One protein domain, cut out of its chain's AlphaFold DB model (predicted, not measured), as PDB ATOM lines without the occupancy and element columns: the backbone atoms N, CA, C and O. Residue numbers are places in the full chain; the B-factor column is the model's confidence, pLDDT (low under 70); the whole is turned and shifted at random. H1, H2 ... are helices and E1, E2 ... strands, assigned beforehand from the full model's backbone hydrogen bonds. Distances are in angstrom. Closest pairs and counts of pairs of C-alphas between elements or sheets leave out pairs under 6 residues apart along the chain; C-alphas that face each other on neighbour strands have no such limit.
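This is residues 7 to 152 of the 164 residues of an uncharacterized protein of Enterococcus faecalis 13-SD-W-01 (UniProt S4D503). One strongly twisted sheet of six strands has the long helix H1 over one face, in two layers; on H1's other side H5 runs beside it, with H3 beside H5. H2 crosses one end of H1, and the stretch holding H4 reaches farthest from the sheet, where residues 108 to 115 stick out. The printed part has 146 residues with five named helices and six named strands, in the order H1 E1 E2 E3 E4 H2 H3 H4 H5 E5 E6; the sheet, E3 E2 E1 E4 E6 E5, is all antiparallel. The class is mixed, helices and strands; the whole is compact, with a radius of gyration of the C-alphas of 15.4 A and spans of 45 by 36 by 26 A.

Start with H1, residues 10 to 30, on the sheet at a height of 8.9 A over it. It runs along the strands, at 13 degrees to E1, residues 39 to 42, on the local plane. E1, E2, residues 45 to 50, and E3, residues 55 to 58, form a meander, each strand the antiparallel neighbour of the one before, in two hairpins; look for N 47 and O 40 at 2.8 A, and N 50 and O 55 at 2.9 A. E4, residues 72 to 76, pairs with E1, with N 41 and O 74 at 2.8 A, which completes a Greek key, four strands whose first neighbours the fourth. H2, residues 80 to 94, only grazes the sheet with residues 80 to 83. H1 touches it with residues 22 to 30 alone, about perpendicular at 86 degrees; the closest C-alphas, of Val 26 and Gly 91, are 5.5 A apart. The hub is H5, residues 125 to 133. It touches H1 at a shallow tilt of 11 degrees, opposite ways, closest at C-alphas 11 and 133, 5.2 A. It touches H2, closest at C-alphas 92 and 125, 5.3 A, and H3, residues 98 to 106, closest at C-alphas 99 and 125, 6.0 A. H4, residues 114 to 120, is close to H5 but not clearly touching: C-alphas 120 and 128 are 6.7 A apart. E5, residues 137 to 139, and E6, residues 144 to 148, form a hairpin, with N 146 and O 138 at 2.8 A; E6 pairs with E4, with N 73 and O 147 at 2.8 A. Every O i to N i+4 pair is within hydrogen-bond range in H1, H3, H4 and H5; in H2, 8 of 11 are.

Find C-alpha 10 at (-35.596, -53.349, -22.926); from there H1 runs 30.0 A to C-alpha 30. H2 measures 19.8 A and E2 15.7 A. E6 ends at C-alpha 148, (-32.723, -44.845, -13.813).

The printed part has no cut, and its one long link is E3 to E4. Residues 30 to 36, 60 to 64 and 96 to 122 have pLDDT under 70.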
ATOM      1  N   GLU A   7     -26.841 -55.105 -17.343       76.12
ATOM      2  CA  GLU A   7     -27.404 -54.665 -18.614       76.12
ATOM      3  C   GLU A   7     -28.688 -53.878 -18.361       76.12
ATOM      4  O   GLU A   7     -29.493 -54.227 -17.490       76.12
ATOM      5  N   THR A   8     -28.886 -52.821 -19.144       79.62
ATOM      6  CA  THR A   8     -30.129 -52.060 -19.135       79.62
ATOM      7  C   THR A   8     -31.289 -52.850 -19.752       79.62
ATOM      8  O   THR A   8     -31.138 -53.550 -20.756       79.62
ATOM      9  N   SER A   9     -32.478 -52.735 -19.164       82.56
ATOM     10  CA  SER A   9     -33.698 -53.407 -19.595       82.56
ATOM     11  C   SER A   9     -34.185 -52.903 -20.958       82.56
ATOM     12  O   SER A   9     -33.922 -51.772 -21.373       82.56
ATOM     13  N   PHE A  10     -34.960 -53.735 -21.660       80.31
ATOM     14  CA  PHE A  10     -35.596 -53.349 -22.926       80.31
ATOM     15  C   PHE A  10     -36.444 -52.076 -22.784       80.31
ATOM     16  O   PHE A  10     -36.339 -51.177 -23.619       80.31
ATOM     17  N   ARG A  11     -37.234 -51.977 -21.701       81.19
ATOM     18  CA  ARG A  11     -38.079 -50.809 -21.397       81.19
ATOM     19  C   ARG A  11     -37.244 -49.546 -21.243       81.19
ATOM     20  O   ARG A  11     -37.600 -48.515 -21.811       81.19
ATOM     21  N   PHE A  12     -36.107 -49.649 -20.556       86.19
ATOM     22  CA  PHE A  12     -35.177 -48.539 -20.413       86.19
ATOM     23  C   PHE A  12     -34.593 -48.095 -21.754       86.19
ATOM     24  O   PHE A  12     -34.719 -46.923 -22.107       86.19
ATOM     25  N   LYS A  13     -34.025 -49.018 -22.541       85.75
ATOM     26  CA  LYS A  13     -33.424 -48.698 -23.849       85.75
ATOM     27  C   LYS A  13     -34.432 -48.028 -24.790       85.75
ATOM     28  O   LYS A  13     -34.116 -47.020 -25.420       85.75
ATOM     29  N   TRP A  14     -35.659 -48.547 -24.849       82.81
ATOM     30  CA  TRP A  14     -36.726 -47.973 -25.674       82.81
ATOM     31  C   TRP A  14     -37.216 -46.616 -25.180       82.81
ATOM     32  O   TRP A  14     -37.403 -45.697 -25.983       82.81
ATOM     33  N   GLY A  15     -37.434 -46.474 -23.873       84.88
ATOM     34  CA  GLY A  15     -37.926 -45.224 -23.307       84.88
ATOM     35  C   GLY A  15     -36.902 -44.105 -23.400       84.88
ATOM     36  O   GLY A  15     -37.237 -43.024 -23.877       84.88
ATOM     37  N   VAL A  16     -35.636 -44.381 -23.076       89.69
ATOM     38  CA  VAL A  16     -34.537 -43.426 -23.268       89.69
ATOM     39  C   VAL A  16     -34.374 -43.067 -24.743       89.69
ATOM     40  O   VAL A  16     -34.269 -41.886 -25.066       89.69
ATOM     41  N   GLY A  17     -34.443 -44.042 -25.658       87.56
ATOM     42  CA  GLY A  17     -34.425 -43.768 -27.097       87.56
ATOM     43  C   GLY A  17     -35.555 -42.829 -27.538       87.56
ATOM     44  O   GLY A  17     -35.316 -41.882 -28.284       87.56
ATOM     45  N   SER A  18     -36.765 -43.031 -27.010       85.38
ATOM     46  CA  SER A  18     -37.930 -42.179 -27.289       85.38
ATOM     47  C   SER A  18     -37.772 -40.769 -26.712       85.38
ATOM     48  O   SER A  18     -38.127 -39.794 -27.372       85.38
ATOM     49  N   ILE A  19     -37.203 -40.642 -25.506       89.81
ATOM     50  CA  ILE A  19     -36.872 -39.350 -24.883       89.81
ATOM     51  C   ILE A  19     -35.847 -38.595 -25.739       89.81
ATOM     52  O   ILE A  19     -36.050 -37.417 -26.032       89.81
ATOM     53  N   ILE A  20     -34.777 -39.263 -26.186       90.12
ATOM     54  CA  ILE A  20     -33.742 -38.662 -27.040       90.12
ATOM     55  C   ILE A  20     -34.336 -38.218 -28.383       90.12
ATOM     56  O   ILE A  20     -34.052 -37.103 -28.823       90.12
ATOM     57  N   GLU A  21     -35.164 -39.047 -29.029       87.38
ATOM     58  CA  GLU A  21     -35.846 -38.707 -30.289       87.38
ATOM     59  C   GLU A  21     -36.729 -37.466 -30.107       87.38
ATOM     60  O   GLU A  21     -36.586 -36.495 -30.854       87.38
ATOM     61  N   PHE A  22     -37.555 -37.452 -29.057       86.81
ATOM     62  CA  PHE A  22     -38.432 -36.330 -28.733       86.81
ATOM     63  C   PHE A  22     -37.644 -35.035 -28.502       86.81
ATOM     64  O   PHE A  22     -37.923 -34.024 -29.143       86.81
ATOM     65  N   ILE A  23     -36.616 -35.063 -27.647       89.38
ATOM     66  CA  ILE A  23     -35.764 -33.895 -27.371       89.38
ATOM     67  C   ILE A  23     -35.082 -33.410 -28.653       89.38
ATOM     68  O   ILE A  23     -35.118 -32.219 -28.957       89.38
ATOM     69  N   THR A  24     -34.479 -34.319 -29.421       88.81
ATOM     70  CA  THR A  24     -33.769 -33.979 -30.665       88.81
ATOM     71  C   THR A  24     -34.701 -33.292 -31.652       88.81
ATOM     72  O   THR A  24     -34.350 -32.258 -32.224       88.81
ATOM     73  N   GLU A  25     -35.903 -33.836 -31.840       86.38
ATOM     74  CA  GLU A  25     -36.878 -33.275 -32.763       86.38
ATOM     75  C   GLU A  25     -37.338 -31.890 -32.293       86.38
ATOM     76  O   GLU A  25     -37.295 -30.942 -33.080       86.38
ATOM     77  N   VAL A  26     -37.657 -31.721 -31.006       86.62
ATOM     78  CA  VAL A  26     -37.990 -30.410 -30.431       86.62
ATOM     79  C   VAL A  26     -36.875 -29.391 -30.660       86.62
ATOM     80  O   VAL A  26     -37.131 -28.305 -31.187       86.62
ATOM     81  N   LEU A  27     -35.628 -29.736 -30.334       85.62
ATOM     82  CA  LEU A  27     -34.482 -28.843 -30.513       85.62
ATOM     83  C   LEU A  27     -34.231 -28.503 -31.989       85.62
ATOM     84  O   LEU A  27     -33.754 -27.412 -32.310       85.62
ATOM     85  N   SER A  28     -34.584 -29.397 -32.915       84.25
ATOM     86  CA  SER A  28     -34.451 -29.159 -34.356       84.25
ATOM     87  C   SER A  28     -35.389 -28.054 -34.876       84.25
ATOM     88  O   SER A  28     -35.064 -27.390 -35.876       84.25
ATOM     89  N   TYR A  29     -36.526 -27.856 -34.194       77.75
ATOM     90  CA  TYR A  29     -37.550 -26.848 -34.486       77.75
ATOM     91  C   TYR A  29     -37.374 -25.565 -33.669       77.75
ATOM     92  O   TYR A  29     -37.626 -24.476 -34.185       77.75
ATOM     93  N   ALA A  30     -36.975 -25.698 -32.404       64.81
ATOM     94  CA  ALA A  30     -37.135 -24.661 -31.393       64.81
ATOM     95  C   ALA A  30     -35.871 -23.850 -31.075       64.81
ATOM     96  O   ALA A  30     -35.974 -22.933 -30.270       64.81
ATOM     97  N   VAL A  31     -34.698 -24.144 -31.654       60.31
ATOM     98  CA  VAL A  31     -33.448 -23.441 -31.288       60.31
ATOM     99  C   VAL A  31     -33.148 -22.255 -32.224       60.31
ATOM    100  O   VAL A  31     -32.620 -22.453 -33.322       60.31
ATOM    101  N   PRO A  32     -33.394 -20.998 -31.798       50.38
ATOM    102  CA  PRO A  32     -32.846 -19.811 -32.434       50.38
ATOM    103  C   PRO A  32     -31.522 -19.416 -31.774       50.38
ATOM    104  O   PRO A  32     -31.532 -18.585 -30.883       50.38
ATOM    105  N   SER A  33     -30.371 -19.925 -32.231       51.72
ATOM    106  CA  SER A  33     -29.012 -19.354 -32.001       51.72
ATOM    107  C   SER A  33     -28.543 -19.029 -30.562       51.72
ATOM    108  O   SER A  33     -27.395 -18.632 -30.382       51.72
ATOM    109  N   ALA A  34     -29.385 -19.168 -29.543       48.75
ATOM    110  CA  ALA A  34     -29.066 -18.961 -28.147       48.75
ATOM    111  C   ALA A  34     -28.394 -20.240 -27.660       48.75
ATOM    112  O   ALA A  34     -28.941 -21.316 -27.882       48.75
ATOM    113  N   GLY A  35     -27.197 -20.112 -27.084       55.06
ATOM    114  CA  GLY A  35     -26.342 -21.204 -26.607       55.06
ATOM    115  C   GLY A  35     -27.004 -22.040 -25.518       55.06
ATOM    116  O   GLY A  35     -26.721 -21.885 -24.338       55.06
ATOM    117  N   ILE A  36     -27.949 -22.869 -25.934       63.34
ATOM    118  CA  ILE A  36     -28.616 -23.868 -25.129       63.34
ATOM    119  C   ILE A  36     -27.739 -25.116 -25.225       63.34
ATOM    120  O   ILE A  36     -27.789 -25.848 -26.216       63.34
ATOM    121  N   ASP A  37     -26.936 -25.326 -24.191       79.62
ATOM    122  CA  ASP A  37     -26.047 -26.475 -24.082       79.62
ATOM    123  C   ASP A  37     -26.848 -27.663 -23.532       79.62
ATOM    124  O   ASP A  37     -27.043 -27.801 -22.326       79.62
ATOM    125  N   PHE A  38     -27.382 -28.482 -24.440       88.50
ATOM    126  CA  PHE A  38     -27.928 -29.795 -24.103       88.50
ATOM    127  C   PHE A  38     -26.856 -30.858 -24.307       88.50
ATOM    128  O   PHE A  38     -26.254 -30.955 -25.381       88.50
ATOM    129  N   ALA A  39     -26.692 -31.708 -23.304       91.62
ATOM    130  CA  ALA A  39     -25.866 -32.897 -23.389       91.62
ATOM    131  C   ALA A  39     -26.559 -34.052 -22.678       91.62
ATOM    132  O   ALA A  39     -27.352 -33.837 -21.765       91.62
ATOM    133  N   TYR A  40     -26.267 -35.279 -23.081       93.00
ATOM    134  CA  TYR A  40     -26.663 -36.442 -22.304       93.00
ATOM    135  C   TYR A  40     -25.515 -37.428 -22.156       93.00
ATOM    136  O   TYR A  40     -24.616 -37.495 -22.993       93.00
ATOM    137  N   GLU A  41     -25.571 -38.214 -21.090       90.88
ATOM    138  CA  GLU A  41     -24.706 -39.358 -20.866       90.88
ATOM    139  C   GLU A  41     -25.543 -40.635 -20.814       90.88
ATOM    140  O   GLU A  41     -26.579 -40.701 -20.147       90.88
ATOM    141  N   LEU A  42     -25.079 -41.650 -21.538       88.00
ATOM    142  CA  LEU A  42     -25.676 -42.977 -21.576       88.00
ATOM    143  C   LEU A  42     -24.556 -44.012 -21.547       88.00
ATOM    144  O   LEU A  42     -23.636 -43.953 -22.358       88.00
ATOM    145  N   GLU A  43     -24.614 -44.937 -20.588       79.06
ATOM    146  CA  GLU A  43     -23.626 -46.020 -20.437       79.06
ATOM    147  C   GLU A  43     -22.163 -45.523 -20.336       79.06
ATOM    148  O   GLU A  43     -21.214 -46.232 -20.668       79.06
ATOM    149  N   GLY A  44     -21.967 -44.302 -19.825       76.06
ATOM    150  CA  GLY A  44     -20.654 -43.664 -19.685       76.06
ATOM    151  C   GLY A  44     -20.126 -42.988 -20.954       76.06
ATOM    152  O   GLY A  44     -18.970 -42.570 -20.967       76.06
ATOM    153  N   ILE A  45     -20.948 -42.871 -21.999       84.00
ATOM    154  CA  ILE A  45     -20.636 -42.121 -23.217       84.00
ATOM    155  C   ILE A  45     -21.414 -40.808 -23.199       84.00
ATOM    156  O   ILE A  45     -22.626 -40.803 -22.974       84.00
ATOM    157  N   ARG A  46     -20.714 -39.698 -23.450       89.62
ATOM    158  CA  ARG A  46     -21.293 -38.355 -23.517       89.62
ATOM    159  C   ARG A  46     -21.619 -37.954 -24.951       89.62
ATOM    160  O   ARG A  46     -20.825 -38.156 -25.871       89.62
ATOM    161  N   TYR A  47     -22.773 -37.322 -25.107       91.31
ATOM    162  CA  TYR A  47     -23.276 -36.800 -26.363       91.31
ATOM    163  C   TYR A  47     -23.708 -35.349 -26.197       91.31
ATOM    164  O   TYR A  47     -24.488 -35.029 -25.302       91.31
ATOM    165  N   GLU A  48     -23.264 -34.480 -27.095       91.56
ATOM    166  CA  GLU A  48     -23.610 -33.056 -27.083       91.56
ATOM    167  C   GLU A  48     -24.477 -32.702 -28.287       91.56
ATOM    168  O   GLU A  48     -24.289 -33.235 -29.388       91.56
ATOM    169  N   TYR A  49     -25.459 -31.820 -28.085       90.62
ATOM    170  CA  TYR A  49     -26.338 -31.387 -29.164       90.62
ATOM    171  C   TYR A  49     -25.622 -30.401 -30.091       90.62
ATOM    172  O   TYR A  49     -25.358 -29.250 -29.745       90.62
ATOM    173  N   LEU A  50     -25.358 -30.829 -31.324       87.62
ATOM    174  CA  LEU A  50     -24.740 -29.994 -32.343       87.62
ATOM    175  C   LEU A  50     -25.817 -29.227 -33.111       87.62
ATOM    176  O   LEU A  50     -26.428 -29.748 -34.045       87.62
ATOM    177  N   VAL A  51     -26.016 -27.952 -32.764       84.94
ATOM    178  CA  VAL A  51     -27.048 -27.083 -33.367       84.94
ATOM    179  C   VAL A  51     -26.964 -27.034 -34.899       84.94
ATOM    180  O   VAL A  51     -27.992 -27.052 -35.574       84.94
ATOM    181  N   GLN A  52     -25.750 -26.994 -35.461       84.38
ATOM    182  CA  GLN A  52     -25.542 -26.943 -36.915       84.38
ATOM    183  C   GLN A  52     -25.979 -28.231 -37.622       84.38
ATOM    184  O   GLN A  52     -26.452 -28.183 -38.756       84.38
ATOM    185  N   GLU A  53     -25.833 -29.371 -36.949       87.31
ATOM    186  CA  GLU A  53     -26.151 -30.691 -37.492       87.31
ATOM    187  C   GLU A  53     -27.542 -31.182 -37.067       87.31
ATOM    188  O   GLU A  53     -28.016 -32.192 -37.583       87.31
ATOM    189  N   LYS A  54     -28.199 -30.461 -36.148       86.56
ATOM    190  CA  LYS A  54     -29.500 -30.796 -35.554       86.56
ATOM    191  C   LYS A  54     -29.556 -32.222 -35.001       86.56
ATOM    192  O   LYS A  54     -30.549 -32.926 -35.169       86.56
ATOM    193  N   ARG A  55     -28.465 -32.661 -34.377       90.12
ATOM    194  CA  ARG A  55     -28.337 -33.999 -33.797       90.12
ATOM    195  C   ARG A  55     -27.382 -33.991 -32.619       90.12
ATOM    196  O   ARG A  55     -26.481 -33.157 -32.550       90.12
ATOM    197  N   PHE A  56     -27.551 -34.967 -31.742       90.56
ATOM    198  CA  PHE A  56     -26.536 -35.301 -30.758       90.56
ATOM    199  C   PHE A  56     -25.368 -36.032 -31.421       90.56
ATOM    200  O   PHE A  56     -25.570 -36.875 -32.301       90.56
ATOM    201  N   SER A  57     -24.152 -35.699 -31.004       91.00
ATOM    202  CA  SER A  57     -22.924 -36.336 -31.468       91.00
ATOM    203  C   SER A  57     -22.077 -36.742 -30.279       91.00
ATOM    204  O   SER A  57     -21.997 -36.010 -29.295       91.00
ATOM    205  N   GLU A  58     -21.443 -37.904 -30.387       90.94
ATOM    206  CA  GLU A  58     -20.521 -38.398 -29.373       90.94
ATOM    207  C   GLU A  58     -19.339 -37.438 -29.246       90.94
ATOM    208  O   GLU A  58     -18.691 -37.087 -30.240       90.94
ATOM    209  N   THR A  59     -19.064 -37.015 -28.019       82.38
ATOM    210  CA  THR A  59     -17.875 -36.238 -27.692       82.38
ATOM    211  C   THR A  59     -16.874 -37.182 -27.062       82.38
ATOM    212  O   THR A  59     -17.074 -37.662 -25.949       82.38
ATOM    213  N   GLY A  60     -15.818 -37.495 -27.807       60.62
ATOM    214  CA  GLY A  60     -14.792 -38.426 -27.362       60.62
ATOM    215  C   GLY A  60     -13.988 -37.855 -26.202       60.62
ATOM    216  O   GLY A  60     -12.975 -37.216 -26.442       60.62
ATOM    217  N   GLU A  61     -14.439 -38.087 -24.971       56.19
ATOM    218  CA  GLU A  61     -13.627 -38.252 -23.764       56.19
ATOM    219  C   GLU A  61     -14.509 -38.647 -22.568       56.19
ATOM    220  O   GLU A  61     -15.695 -38.330 -22.521       56.19
ATOM    221  N   ASN A  62     -13.896 -39.351 -21.607       52.75
ATOM    222  CA  ASN A  62     -14.463 -39.847 -20.347       52.75
ATOM    223  C   ASN A  62     -14.888 -38.706 -19.403       52.75
ATOM    224  O   ASN A  62     -14.380 -38.586 -18.284       52.75
ATOM    225  N   PHE A  63     -15.793 -37.842 -19.842       57.31
ATOM    226  CA  PHE A  63     -16.507 -36.973 -18.936       57.31
ATOM    227  C   PHE A  63     -17.564 -37.825 -18.249       57.31
ATOM    228  O   PHE A  63     -18.401 -38.439 -18.902       57.31
ATOM    229  N   LYS A  64     -17.436 -37.945 -16.932       62.00
ATOM    230  CA  LYS A  64     -18.366 -38.706 -16.118       62.00
ATOM    231  C   LYS A  64     -19.063 -37.711 -15.219       62.00
ATOM    232  O   LYS A  64     -18.476 -37.263 -14.229       62.00
ATOM    233  N   ASN A  65     -20.291 -37.346 -15.572       74.62
ATOM    234  CA  ASN A  65     -21.159 -36.658 -14.635       74.62
ATOM    235  C   ASN A  65     -21.221 -37.497 -13.340       74.62
ATOM    236  O   ASN A  65     -21.207 -38.729 -13.374       74.62
ATOM    237  N   THR A  66     -21.235 -36.845 -12.175       84.81
ATOM    238  CA  THR A  66     -21.196 -37.550 -10.877       84.81
ATOM    239  C   THR A  66     -22.388 -38.497 -10.697       84.81
ATOM    240  O   THR A  66     -22.280 -39.486  -9.973       84.81
ATOM    241  N   TYR A  67     -23.496 -38.232 -11.388       87.88
ATOM    242  CA  TYR A  67     -24.698 -39.059 -11.372       87.88
ATOM    243  C   TYR A  67     -24.712 -40.147 -12.458       87.88
ATOM    244  O   TYR A  67     -25.608 -40.985 -12.460       87.88
ATOM    245  N   SER A  68     -23.731 -40.168 -13.363       86.62
ATOM    246  CA  SER A  68     -23.654 -41.101 -14.492       86.62
ATOM    247  C   SER A  68     -23.279 -42.516 -14.051       86.62
ATOM    248  O   SER A  68     -22.248 -42.753 -13.403       86.62
ATOM    249  N   ALA A  69     -24.113 -43.480 -14.428       84.31
ATOM    250  CA  ALA A  69     -23.969 -44.897 -14.132       84.31
ATOM    251  C   ALA A  69     -24.250 -45.754 -15.378       84.31
ATOM    252  O   ALA A  69     -24.800 -45.300 -16.375       84.31
ATOM    253  N   LYS A  70     -23.880 -47.041 -15.322       81.69
ATOM    254  CA  LYS A  70     -24.113 -47.981 -16.437       81.69
ATOM    255  C   LYS A  70     -25.599 -48.263 -16.698       81.69
ATOM    256  O   LYS A  70     -25.940 -48.768 -17.755       81.69
ATOM    257  N   THR A  71     -26.464 -47.976 -15.730       85.62
ATOM    258  CA  THR A  71     -27.890 -48.334 -15.745       85.62
ATOM    259  C   THR A  71     -28.793 -47.108 -15.684       85.62
ATOM    260  O   THR A  71     -29.914 -47.185 -15.182       85.62
ATOM    261  N   ASN A  72     -28.289 -45.949 -16.102       89.56
ATOM    262  CA  ASN A  72     -29.076 -44.733 -16.138       89.56
ATOM    263  C   ASN A  72     -28.746 -43.874 -17.357       89.56
ATOM    264  O   ASN A  72     -27.784 -44.100 -18.091       89.56
ATOM    265  N   PHE A  73     -29.642 -42.929 -17.586       92.56
ATOM    266  CA  PHE A  73     -29.543 -41.887 -18.580       92.56
ATOM    267  C   PHE A  73     -29.513 -40.569 -17.822       92.56
ATOM    268  O   PHE A  73     -30.364 -40.327 -16.964       92.56
ATOM    269  N   VAL A  74     -28.527 -39.734 -18.123       93.56
ATOM    270  CA  VAL A  74     -28.377 -38.416 -17.509       93.56
ATOM    271  C   VAL A  74     -28.514 -37.377 -18.603       93.56
ATOM    272  O   VAL A  74     -27.774 -37.421 -19.578       93.56
ATOM    273  N   LEU A  75     -29.446 -36.447 -18.451       93.75
ATOM    274  CA  LEU A  75     -29.632 -35.312 -19.340       93.75
ATOM    275  C   LEU A  75     -29.222 -34.036 -18.609       93.75
ATOM    276  O   LEU A  75     -29.788 -33.687 -17.573       93.75
ATOM    277  N   GLU A  76     -28.267 -33.328 -19.189       91.69
ATOM    278  CA  GLU A  76     -27.891 -31.980 -18.799       91.69
ATOM    279  C   GLU A  76     -28.657 -30.975 -19.655       91.69
ATOM    280  O   GLU A  76     -28.699 -31.057 -20.889       91.69
ATOM    281  N   VAL A  77     -29.282 -30.021 -18.975       90.38
ATOM    282  CA  VAL A  77     -30.104 -28.976 -19.573       90.38
ATOM    283  C   VAL A  77     -29.673 -27.612 -19.029       90.38
ATOM    284  O   VAL A  77     -29.184 -27.528 -17.902       90.38
ATOM    285  N   PRO A  78     -29.915 -26.504 -19.751       88.06
ATOM    286  CA  PRO A  78     -29.546 -25.182 -19.244       88.06
ATOM    287  C   PRO A  78     -30.266 -24.787 -17.946       88.06
ATOM    288  O   PRO A  78     -29.681 -24.116 -17.098       88.06
ATOM    289  N   SER A  79     -31.538 -25.175 -17.809       90.19
ATOM    290  CA  SER A  79     -32.309 -25.137 -16.559       90.19
ATOM    291  C   SER A  79     -33.574 -25.984 -16.696       90.19
ATOM    292  O   SER A  79     -34.087 -26.169 -17.807       90.19
ATOM    293  N   LYS A  80     -34.137 -26.418 -15.569       91.50
ATOM    294  CA  LYS A  80     -35.399 -27.155 -15.519       91.50
ATOM    295  C   LYS A  80     -36.549 -26.341 -16.102       91.50
ATOM    296  O   LYS A  80     -37.344 -26.868 -16.868       91.50
ATOM    297  N   SER A  81     -36.612 -25.041 -15.802       90.06
ATOM    298  CA  SER A  81     -37.662 -24.172 -16.351       90.06
ATOM    299  C   SER A  81     -37.632 -24.135 -17.878       90.06
ATOM    300  O   SER A  81     -38.684 -24.160 -18.511       90.06
ATOM    301  N   LEU A  82     -36.437 -24.083 -18.477       86.56
ATOM    302  CA  LEU A  82     -36.295 -24.124 -19.932       86.56
ATOM    303  C   LEU A  82     -36.650 -25.506 -20.485       86.56
ATOM    304  O   LEU A  82     -37.247 -25.591 -21.552       86.56
ATOM    305  N   PHE A  83     -36.330 -26.581 -19.767       89.31
ATOM    306  CA  PHE A  83     -36.762 -27.920 -20.153       89.31
ATOM    307  C   PHE A  83     -38.295 -28.045 -20.165       89.31
ATOM    308  O   PHE A  83     -38.869 -28.453 -21.173       89.31
ATOM    309  N   ASP A  84     -38.969 -27.633 -19.093       89.38
ATOM    310  CA  ASP A  84     -40.427 -27.735 -18.970       89.38
ATOM    311  C   ASP A  84     -41.155 -26.887 -20.039       89.38
ATOM    312  O   ASP A  84     -42.152 -27.313 -20.633       89.38
ATOM    313  N   GLU A  85     -40.644 -25.693 -20.348       85.00
ATOM    314  CA  GLU A  85     -41.228 -24.814 -21.369       85.00
ATOM    315  C   GLU A  85     -40.920 -25.294 -22.798       85.00
ATOM    316  O   GLU A  85     -41.825 -25.464 -23.619       85.00
ATOM    317  N   PHE A  86     -39.646 -25.532 -23.116       83.81
ATOM    318  CA  PHE A  86     -39.230 -25.807 -24.489       83.81
ATOM    319  C   PHE A  86     -39.333 -27.277 -24.854       83.81
ATOM    320  O   PHE A  86     -39.804 -27.587 -25.940       83.81
ATOM    321  N   ILE A  87     -38.900 -28.191 -23.990       86.06
ATOM    322  CA  ILE A  87     -38.954 -29.619 -24.309       86.06
ATOM    323  C   ILE A  87     -40.373 -30.132 -24.123       86.06
ATOM    324  O   ILE A  87     -40.967 -30.638 -25.073       86.06
ATOM    325  N   VAL A  88     -40.940 -29.963 -22.928       86.62
ATOM    326  CA  VAL A  88     -42.235 -30.568 -22.596       86.62
ATOM    327  C   VAL A  88     -43.373 -29.803 -23.270       86.62
ATOM    328  O   VAL A  88     -44.027 -30.341 -24.162       86.62
ATOM    329  N   THR A  89     -43.579 -28.529 -22.923       85.25
ATOM    330  CA  THR A  89     -44.756 -27.774 -23.387       85.25
ATOM    331  C   THR A  89     -44.771 -27.603 -24.909       85.25
ATOM    332  O   THR A  89     -45.759 -27.943 -25.566       85.25
ATOM    333  N   PHE A  90     -43.681 -27.107 -25.504       83.94
ATOM    334  CA  PHE A  90     -43.612 -26.940 -26.958       83.94
ATOM    335  C   PHE A  90     -43.585 -28.298 -27.682       83.94
ATOM    336  O   PHE A  90     -44.337 -28.494 -28.639       83.94
ATOM    337  N   GLY A  91     -42.822 -29.286 -27.209       82.19
ATOM    338  CA  GLY A  91     -42.806 -30.615 -27.830       82.19
ATOM    339  C   GLY A  91     -44.169 -31.309 -27.840       82.19
ATOM    340  O   GLY A  91     -44.571 -31.884 -28.856       82.19
ATOM    341  N   ASN A  92     -44.942 -31.187 -26.761       81.81
ATOM    342  CA  ASN A  92     -46.286 -31.757 -26.672       81.81
ATOM    343  C   ASN A  92     -47.265 -31.124 -27.674       81.81
ATOM    344  O   ASN A  92     -48.122 -31.817 -28.230       81.81
ATOM    345  N   GLN A  93     -47.106 -29.835 -27.983       77.81
ATOM    346  CA  GLN A  93     -47.946 -29.144 -28.963       77.81
ATOM    347  C   GLN A  93     -47.637 -29.548 -30.411       77.81
ATOM    348  O   GLN A  93     -48.566 -29.696 -31.217       77.81
ATOM    349  N   TYR A  94     -46.356 -29.730 -30.744       71.31
ATOM    350  CA  TYR A  94     -45.901 -29.877 -32.131       71.31
ATOM    351  C   TYR A  94     -45.660 -31.332 -32.569       71.31
ATOM    352  O   TYR A  94     -45.870 -31.644 -33.741       71.31
ATOM    353  N   LEU A  95     -45.320 -32.250 -31.656       71.19
ATOM    354  CA  LEU A  95     -44.913 -33.626 -31.989       71.19
ATOM    355  C   LEU A  95     -46.023 -34.671 -31.814       71.19
ATOM    356  O   LEU A  95     -45.814 -35.756 -31.276       71.19
ATOM    357  N   LYS A  96     -47.229 -34.374 -32.312       64.62
ATOM    358  CA  LYS A  96     -48.431 -35.225 -32.146       64.62
ATOM    359  C   LYS A  96     -48.304 -36.666 -32.680       64.62
ATOM    360  O   LYS A  96     -49.170 -37.482 -32.393       64.62
ATOM    361  N   LYS A  97     -47.252 -36.986 -33.443       64.19
ATOM    362  CA  LYS A  97     -47.029 -38.303 -34.069       64.19
ATOM    363  C   LYS A  97     -46.202 -39.285 -33.230       64.19
ATOM    364  O   LYS A  97     -46.191 -40.469 -33.547       64.19
ATOM    365  N   VAL A  98     -45.540 -38.836 -32.160       64.12
ATOM    366  CA  VAL A  98     -44.663 -39.708 -31.350       64.12
ATOM    367  C   VAL A  98     -45.469 -40.782 -30.603       64.12
ATOM    368  O   VAL A  98     -45.060 -41.941 -30.537       64.12
ATOM    369  N   LYS A  99     -46.678 -40.443 -30.136       66.50
ATOM    370  CA  LYS A  99     -47.577 -41.379 -29.441       66.50
ATOM    371  C   LYS A  99     -48.038 -42.555 -30.294       66.50
ATOM    372  O   LYS A  99     -48.108 -43.669 -29.792       66.50
ATOM    373  N   GLU A 100     -48.354 -42.330 -31.569       66.56
ATOM    374  CA  GLU A 100     -48.882 -43.383 -32.452       66.56
ATOM    375  C   GLU A 100     -47.873 -44.533 -32.619       66.56
ATOM    376  O   GLU A 100     -48.254 -45.706 -32.685       66.56
ATOM    377  N   ARG A 101     -46.576 -44.201 -32.616       68.06
ATOM    378  CA  ARG A 101     -45.483 -45.172 -32.696       68.06
ATOM    379  C   ARG A 101     -45.339 -45.979 -31.403       68.06
ATOM    380  O   ARG A 101     -45.293 -47.202 -31.473       68.06
ATOM    381  N   LEU A 102     -45.361 -45.316 -30.241       65.69
ATOM    382  CA  LEU A 102     -45.329 -45.979 -28.926       65.69
ATOM    383  C   LEU A 102     -46.514 -46.933 -28.750       65.69
ATOM    384  O   LEU A 102     -46.357 -48.076 -28.332       65.69
ATOM    385  N   ILE A 103     -47.704 -46.475 -29.133       64.19
ATOM    386  CA  ILE A 103     -48.931 -47.264 -29.078       64.19
ATOM    387  C   ILE A 103     -48.810 -48.536 -29.925       64.19
ATOM    388  O   ILE A 103     -49.234 -49.597 -29.480       64.19
ATOM    389  N   THR A 104     -48.257 -48.437 -31.135       68.25
ATOM    390  CA  THR A 104     -48.138 -49.583 -32.047       68.25
ATOM    391  C   THR A 104     -47.161 -50.629 -31.510       68.25
ATOM    392  O   THR A 104     -47.475 -51.814 -31.537       68.25
ATOM    393  N   GLU A 105     -46.020 -50.204 -30.963       67.50
ATOM    394  CA  GLU A 105     -44.987 -51.124 -30.470       67.50
ATOM    395  C   GLU A 105     -45.433 -51.878 -29.203       67.50
ATOM    396  O   GLU A 105     -45.264 -53.088 -29.091       67.50
ATOM    397  N   PHE A 106     -46.088 -51.191 -28.259       62.66
ATOM    398  CA  PHE A 106     -46.527 -51.796 -26.992       62.66
ATOM    399  C   PHE A 106     -47.923 -52.449 -27.056       62.66
ATOM    400  O   PHE A 106     -48.410 -52.988 -26.054       62.66
ATOM    401  N   GLN A 107     -48.587 -52.417 -28.217       60.66
ATOM    402  CA  GLN A 107     -49.900 -53.039 -28.430       60.66
ATOM    403  C   GLN A 107     -49.855 -54.570 -28.382       60.66
ATOM    404  O   GLN A 107     -50.818 -55.186 -27.912       60.66
ATOM    405  N   GLU A 108     -48.765 -55.174 -28.858       57.22
ATOM    406  CA  GLU A 108     -48.604 -56.633 -28.906       57.22
ATOM    407  C   GLU A 108     -48.295 -57.227 -27.524       57.22
ATOM    408  O   GLU A 108     -48.744 -58.330 -27.212       57.22
ATOM    409  N   GLU A 109     -47.613 -56.469 -26.664       53.09
ATOM    410  CA  GLU A 109     -47.149 -56.931 -25.349       53.09
ATOM    411  C   GLU A 109     -48.255 -56.899 -24.275       53.09
ATOM    412  O   GLU A 109     -48.339 -57.784 -23.426       53.09
ATOM    413  N   ASN A 110     -49.148 -55.904 -24.327       53.38
ATOM    414  CA  ASN A 110     -50.113 -55.634 -23.252       53.38
ATOM    415  C   ASN A 110     -51.532 -56.162 -23.495       53.38
ATOM    416  O   ASN A 110     -52.436 -55.848 -22.718       53.38
ATOM    417  N   GLY A 111     -51.765 -56.928 -24.570       48.53
ATOM    418  CA  GLY A 111     -53.064 -57.550 -24.834       48.53
ATOM    419  C   GLY A 111     -54.238 -56.574 -24.676       48.53
ATOM    420  O   GLY A 111     -55.141 -56.839 -23.895       48.53
ATOM    421  N   ARG A 112     -54.195 -55.418 -25.360       52.38
ATOM    422  CA  ARG A 112     -55.260 -54.388 -25.426       52.38
ATOM    423  C   ARG A 112     -56.174 -54.303 -24.188       52.38
ATOM    424  O   ARG A 112     -57.338 -54.710 -24.237       52.38
ATOM    425  N   SER A 113     -55.746 -53.614 -23.135       52.81
ATOM    426  CA  SER A 113     -56.752 -52.949 -22.303       52.81
ATOM    427  C   SER A 113     -57.215 -51.691 -23.041       52.81
ATOM    428  O   SER A 113     -56.483 -50.711 -23.127       52.81
ATOM    429  N   ARG A 114     -58.426 -51.697 -23.612       53.81
ATOM    430  CA  ARG A 114     -59.080 -50.489 -24.170       53.81
ATOM    431  C   ARG A 114     -59.019 -49.290 -23.212       53.81
ATOM    432  O   ARG A 114     -58.902 -48.164 -23.670       53.81
ATOM    433  N   ALA A 115     -59.046 -49.560 -21.906       54.47
ATOM    434  CA  ALA A 115     -58.983 -48.545 -20.860       54.47
ATOM    435  C   ALA A 115     -57.647 -47.789 -20.836       54.47
ATOM    436  O   ALA A 115     -57.619 -46.617 -20.494       54.47
ATOM    437  N   LEU A 116     -56.547 -48.440 -21.228       55.81
ATOM    438  CA  LEU A 116     -55.254 -47.780 -21.362       55.81
ATOM    439  C   LEU A 116     -55.299 -46.783 -22.530       55.81
ATOM    440  O   LEU A 116     -55.016 -45.609 -22.346       55.81
ATOM    441  N   HIS A 117     -55.776 -47.215 -23.700       55.91
ATOM    442  CA  HIS A 117     -55.935 -46.352 -24.876       55.91
ATOM    443  C   HIS A 117     -56.779 -45.090 -24.625       55.91
ATOM    444  O   HIS A 117     -56.390 -44.018 -25.072       55.91
ATOM    445  N   GLU A 118     -57.900 -45.208 -23.907       59.69
ATOM    446  CA  GLU A 118     -58.774 -44.064 -23.592       59.69
ATOM    447  C   GLU A 118     -58.093 -43.038 -22.672       59.69
ATOM    448  O   GLU A 118     -58.262 -41.841 -22.867       59.69
ATOM    449  N   VAL A 119     -57.275 -43.489 -21.717       61.03
ATOM    450  CA  VAL A 119     -56.474 -42.597 -20.860       61.03
ATOM    451  C   VAL A 119     -55.330 -41.943 -21.651       61.03
ATOM    452  O   VAL A 119     -54.956 -40.803 -21.386       61.03
ATOM    453  N   TYR A 120     -54.781 -42.633 -22.653       60.69
ATOM    454  CA  TYR A 120     -53.607 -42.177 -23.405       60.69
ATOM    455  C   TYR A 120     -53.893 -41.158 -24.509       60.69
ATOM    456  O   TYR A 120     -53.013 -40.345 -24.811       60.69
ATOM    457  N   ASP A 121     -55.098 -41.152 -25.084       62.66
ATOM    458  CA  ASP A 121     -55.500 -40.103 -26.033       62.66
ATOM    459  C   ASP A 121     -55.475 -38.708 -25.373       62.66
ATOM    460  O   ASP A 121     -55.223 -37.706 -26.050       62.66
ATOM    461  N   GLU A 122     -55.657 -38.650 -24.049       68.31
ATOM    462  CA  GLU A 122     -55.703 -37.412 -23.264       68.31
ATOM    463  C   GLU A 122     -54.352 -36.994 -22.650       68.31
ATOM    464  O   GLU A 122     -54.167 -35.811 -22.365       68.31
ATOM    465  N   LEU A 123     -53.400 -37.920 -22.465       71.88
ATOM    466  CA  LEU A 123     -52.077 -37.617 -21.887       71.88
ATOM    467  C   LEU A 123     -51.223 -36.772 -22.829       71.88
ATOM    468  O   LEU A 123     -51.442 -36.805 -24.027       71.88
ATOM    469  N   GLU A 124     -50.225 -36.028 -22.359       80.19
ATOM    470  CA  GLU A 124     -49.301 -35.334 -23.267       80.19
ATOM    471  C   GLU A 124     -48.221 -36.296 -23.822       80.19
ATOM    472  O   GLU A 124     -48.056 -37.407 -23.319       80.19
ATOM    473  N   ASN A 125     -47.518 -35.950 -24.916       77.69
ATOM    474  CA  ASN A 125     -46.599 -36.895 -25.592       77.69
ATOM    475  C   ASN A 125     -45.477 -37.365 -24.661       77.69
ATOM    476  O   ASN A 125     -45.162 -38.553 -24.625       77.69
ATOM    477  N   PHE A 126     -44.890 -36.432 -23.915       81.31
ATOM    478  CA  PHE A 126     -43.795 -36.726 -23.005       81.31
ATOM    479  C   PHE A 126     -44.241 -37.622 -21.837       81.31
ATOM    480  O   PHE A 126     -43.592 -38.627 -21.553       81.31
ATOM    481  N   ASP A 127     -45.412 -37.357 -21.252       81.88
ATOM    482  CA  ASP A 127     -45.993 -38.195 -20.191       81.88
ATOM    483  C   ASP A 127     -46.355 -39.600 -20.685       81.88
ATOM    484  O   ASP A 127     -46.205 -40.589 -19.960       81.88
ATOM    485  N   ALA A 128     -46.799 -39.716 -21.940       78.88
ATOM    486  CA  ALA A 128     -47.060 -41.007 -22.561       78.88
ATOM    487  C   ALA A 128     -45.773 -41.844 -22.675       78.88
ATOM    488  O   ALA A 128     -45.805 -43.031 -22.353       78.88
ATOM    489  N   ILE A 129     -44.637 -41.240 -23.058       81.81
ATOM    490  CA  ILE A 129     -43.336 -41.934 -23.094       81.81
ATOM    491  C   ILE A 129     -43.013 -42.521 -21.718       81.81
ATOM    492  O   ILE A 129     -42.762 -43.722 -21.613       81.81
ATOM    493  N   LEU A 130     -43.067 -41.698 -20.668       84.50
ATOM    494  CA  LEU A 130     -42.745 -42.119 -19.301       84.50
ATOM    495  C   LEU A 130     -43.666 -43.242 -18.818       84.50
ATOM    496  O   LEU A 130     -43.202 -44.233 -18.260       84.50
ATOM    497  N   THR A 131     -44.964 -43.133 -19.105       80.88
ATOM    498  CA  THR A 131     -45.952 -44.115 -18.646       80.88
ATOM    499  C   THR A 131     -45.787 -45.473 -19.334       80.88
ATOM    500  O   THR A 131     -45.801 -46.500 -18.662       80.88
ATOM    501  N   TYR A 132     -45.589 -45.509 -20.658       75.56
ATOM    502  CA  TYR A 132     -45.430 -46.774 -21.395       75.56
ATOM    503  C   TYR A 132     -44.135 -47.511 -21.055       75.56
ATOM    504  O   TYR A 132     -44.080 -48.742 -21.094       75.56
ATOM    505  N   THR A 133     -43.092 -46.751 -20.741       77.25
ATOM    506  CA  THR A 133     -41.750 -47.287 -20.498       77.25
ATOM    507  C   THR A 133     -41.469 -47.503 -19.015       77.25
ATOM    508  O   THR A 133     -40.427 -48.054 -18.675       77.25
ATOM    509  N   GLU A 134     -42.415 -47.124 -18.144       83.44
ATOM    510  CA  GLU A 134     -42.290 -47.157 -16.681       83.44
ATOM    511  C   GLU A 134     -41.067 -46.374 -16.176       83.44
ATOM    512  O   GLU A 134     -40.525 -46.643 -15.102       83.44
ATOM    513  N   LEU A 135     -40.619 -45.396 -16.965       86.38
ATOM    514  CA  LEU A 135     -39.490 -44.548 -16.627       86.38
ATOM    515  C   LEU A 135     -39.937 -43.425 -15.703       86.38
ATOM    516  O   LEU A 135     -40.982 -42.805 -15.901       86.38
ATOM    517  N   ASN A 136     -39.100 -43.133 -14.714       88.00
ATOM    518  CA  ASN A 136     -39.302 -42.017 -13.808       88.00
ATOM    519  C   ASN A 136     -38.208 -40.968 -14.003       88.00
ATOM    520  O   ASN A 136     -37.031 -41.304 -14.137       88.00
ATOM    521  N   LEU A 137     -38.616 -39.701 -13.986       89.12
ATOM    522  CA  LEU A 137     -37.733 -38.551 -14.099       89.12
ATOM    523  C   LEU A 137     -37.344 -38.054 -12.709       89.12
ATOM    524  O   LEU A 137     -38.203 -37.646 -11.927       89.12
ATOM    525  N   GLU A 138     -36.050 -38.037 -12.417       94.00
ATOM    526  CA  GLU A 138     -35.508 -37.536 -11.160       94.00
ATOM    527  C   GLU A 138     -34.606 -36.328 -11.419       94.00
ATOM    528  O   GLU A 138     -33.561 -36.432 -12.055       94.00
ATOM    529  N   TRP A 139     -35.011 -35.156 -10.930       94.12
ATOM    530  CA  TRP A 139     -34.171 -33.960 -10.977       94.12
ATOM    531  C   TRP A 139     -33.209 -33.966  -9.792       94.12
ATOM    532  O   TRP A 139     -33.649 -33.877  -8.645       94.12
ATOM    533  N   MET A 140     -31.910 -34.045 -10.072       93.88
ATOM    534  CA  MET A 140     -30.867 -33.996  -9.040       93.88
ATOM    535  C   MET A 140     -30.577 -32.557  -8.606       93.88
ATOM    536  O   MET A 140     -30.307 -32.283  -7.438       93.88
ATOM    537  N   ASP A 141     -30.667 -31.634  -9.559       93.12
ATOM    538  CA  ASP A 141     -30.542 -30.192  -9.382       93.12
ATOM    539  C   ASP A 141     -31.315 -29.468 -10.504       93.12
ATOM    540  O   ASP A 141     -32.137 -30.075 -11.188       93.12
ATOM    541  N   ASP A 142     -31.109 -28.158 -10.668       92.81
ATOM    542  CA  ASP A 142     -31.806 -27.365 -11.692       92.81
ATOM    543  C   ASP A 142     -31.361 -27.692 -13.128       92.81
ATOM    544  O   ASP A 142     -32.030 -27.299 -14.075       92.81
ATOM    545  N   GLN A 143     -30.243 -28.391 -13.317       92.50
ATOM    546  CA  GLN A 143     -29.631 -28.607 -14.631       92.50
ATOM    547  C   GLN A 143     -29.490 -30.083 -14.990       92.50
ATOM    548  O   GLN A 143     -29.246 -30.401 -16.150       92.50
ATOM    549  N   THR A 144     -29.681 -30.984 -14.028       93.19
ATOM    550  CA  THR A 144     -29.421 -32.408 -14.209       93.19
ATOM    551  C   THR A 144     -30.668 -33.241 -13.965       93.19
ATOM    552  O   THR A 144     -31.170 -33.341 -12.841       93.19
ATOM    553  N   LEU A 145     -31.130 -33.888 -15.032       94.56
ATOM    554  CA  LEU A 145     -32.208 -34.864 -15.023       94.56
ATOM    555  C   LEU A 145     -31.620 -36.272 -15.139       94.56
ATOM    556  O   LEU A 145     -30.828 -36.548 -16.034       94.56
ATOM    557  N   VAL A 146     -32.041 -37.177 -14.264       93.88
ATOM    558  CA  VAL A 146     -31.627 -38.580 -14.262       93.88
ATOM    559  C   VAL A 146     -32.840 -39.468 -14.488       93.88
ATOM    560  O   VAL A 146     -33.910 -39.262 -13.916       93.88
ATOM    561  N   VAL A 147     -32.654 -40.486 -15.320       93.00
ATOM    562  CA  VAL A 147     -33.604 -41.572 -15.530       93.00
ATOM    563  C   VAL A 147     -32.881 -42.869 -15.238       93.00
ATOM    564  O   VAL A 147     -31.951 -43.238 -15.950       93.00
ATOM    565  N   ASN A 148     -33.283 -43.549 -14.172       89.25
ATOM    566  CA  ASN A 148     -32.723 -44.845 -13.813       89.25
ATOM    567  C   ASN A 148     -33.504 -45.962 -14.508       89.25
ATOM    568  O   ASN A 148     -34.720 -45.864 -14.679       89.25
ATOM    569  N   ASP A 149     -32.814 -47.040 -14.873       86.38
ATOM    570  CA  ASP A 149     -33.480 -48.265 -15.297       86.38
ATOM    571  C   ASP A 149     -34.340 -48.818 -14.149       86.38
ATOM    572  O   ASP A 149     -33.809 -49.053 -13.059       86.38
ATOM    573  N   PRO A 150     -35.655 -49.024 -14.351       78.75
ATOM    574  CA  PRO A 150     -36.520 -49.570 -13.312       78.75
ATOM    575  C   PRO A 150     -36.193 -51.031 -12.978       78.75
ATOM    576  O   PRO A 150     -36.486 -51.471 -11.870       78.75
ATOM    577  N   ASN A 151     -35.602 -51.789 -13.910       83.88
ATOM    578  CA  ASN A 151     -35.344 -53.221 -13.748       83.88
ATOM    579  C   ASN A 151     -34.012 -53.652 -14.404       83.88
ATOM    580  O   ASN A 151     -34.033 -54.484 -15.318       83.88
ATOM    581  N   PRO A 152     -32.852 -53.134 -13.952       80.06
ATOM    582  CA  PRO A 152     -31.560 -53.510 -14.513       80.06
ATOM    583  C   PRO A 152     -31.304 -55.002 -14.305       80.06
ATOM    584  O   PRO A 152     -31.482 -55.542 -13.207       80.06
TER     585      PRO A 152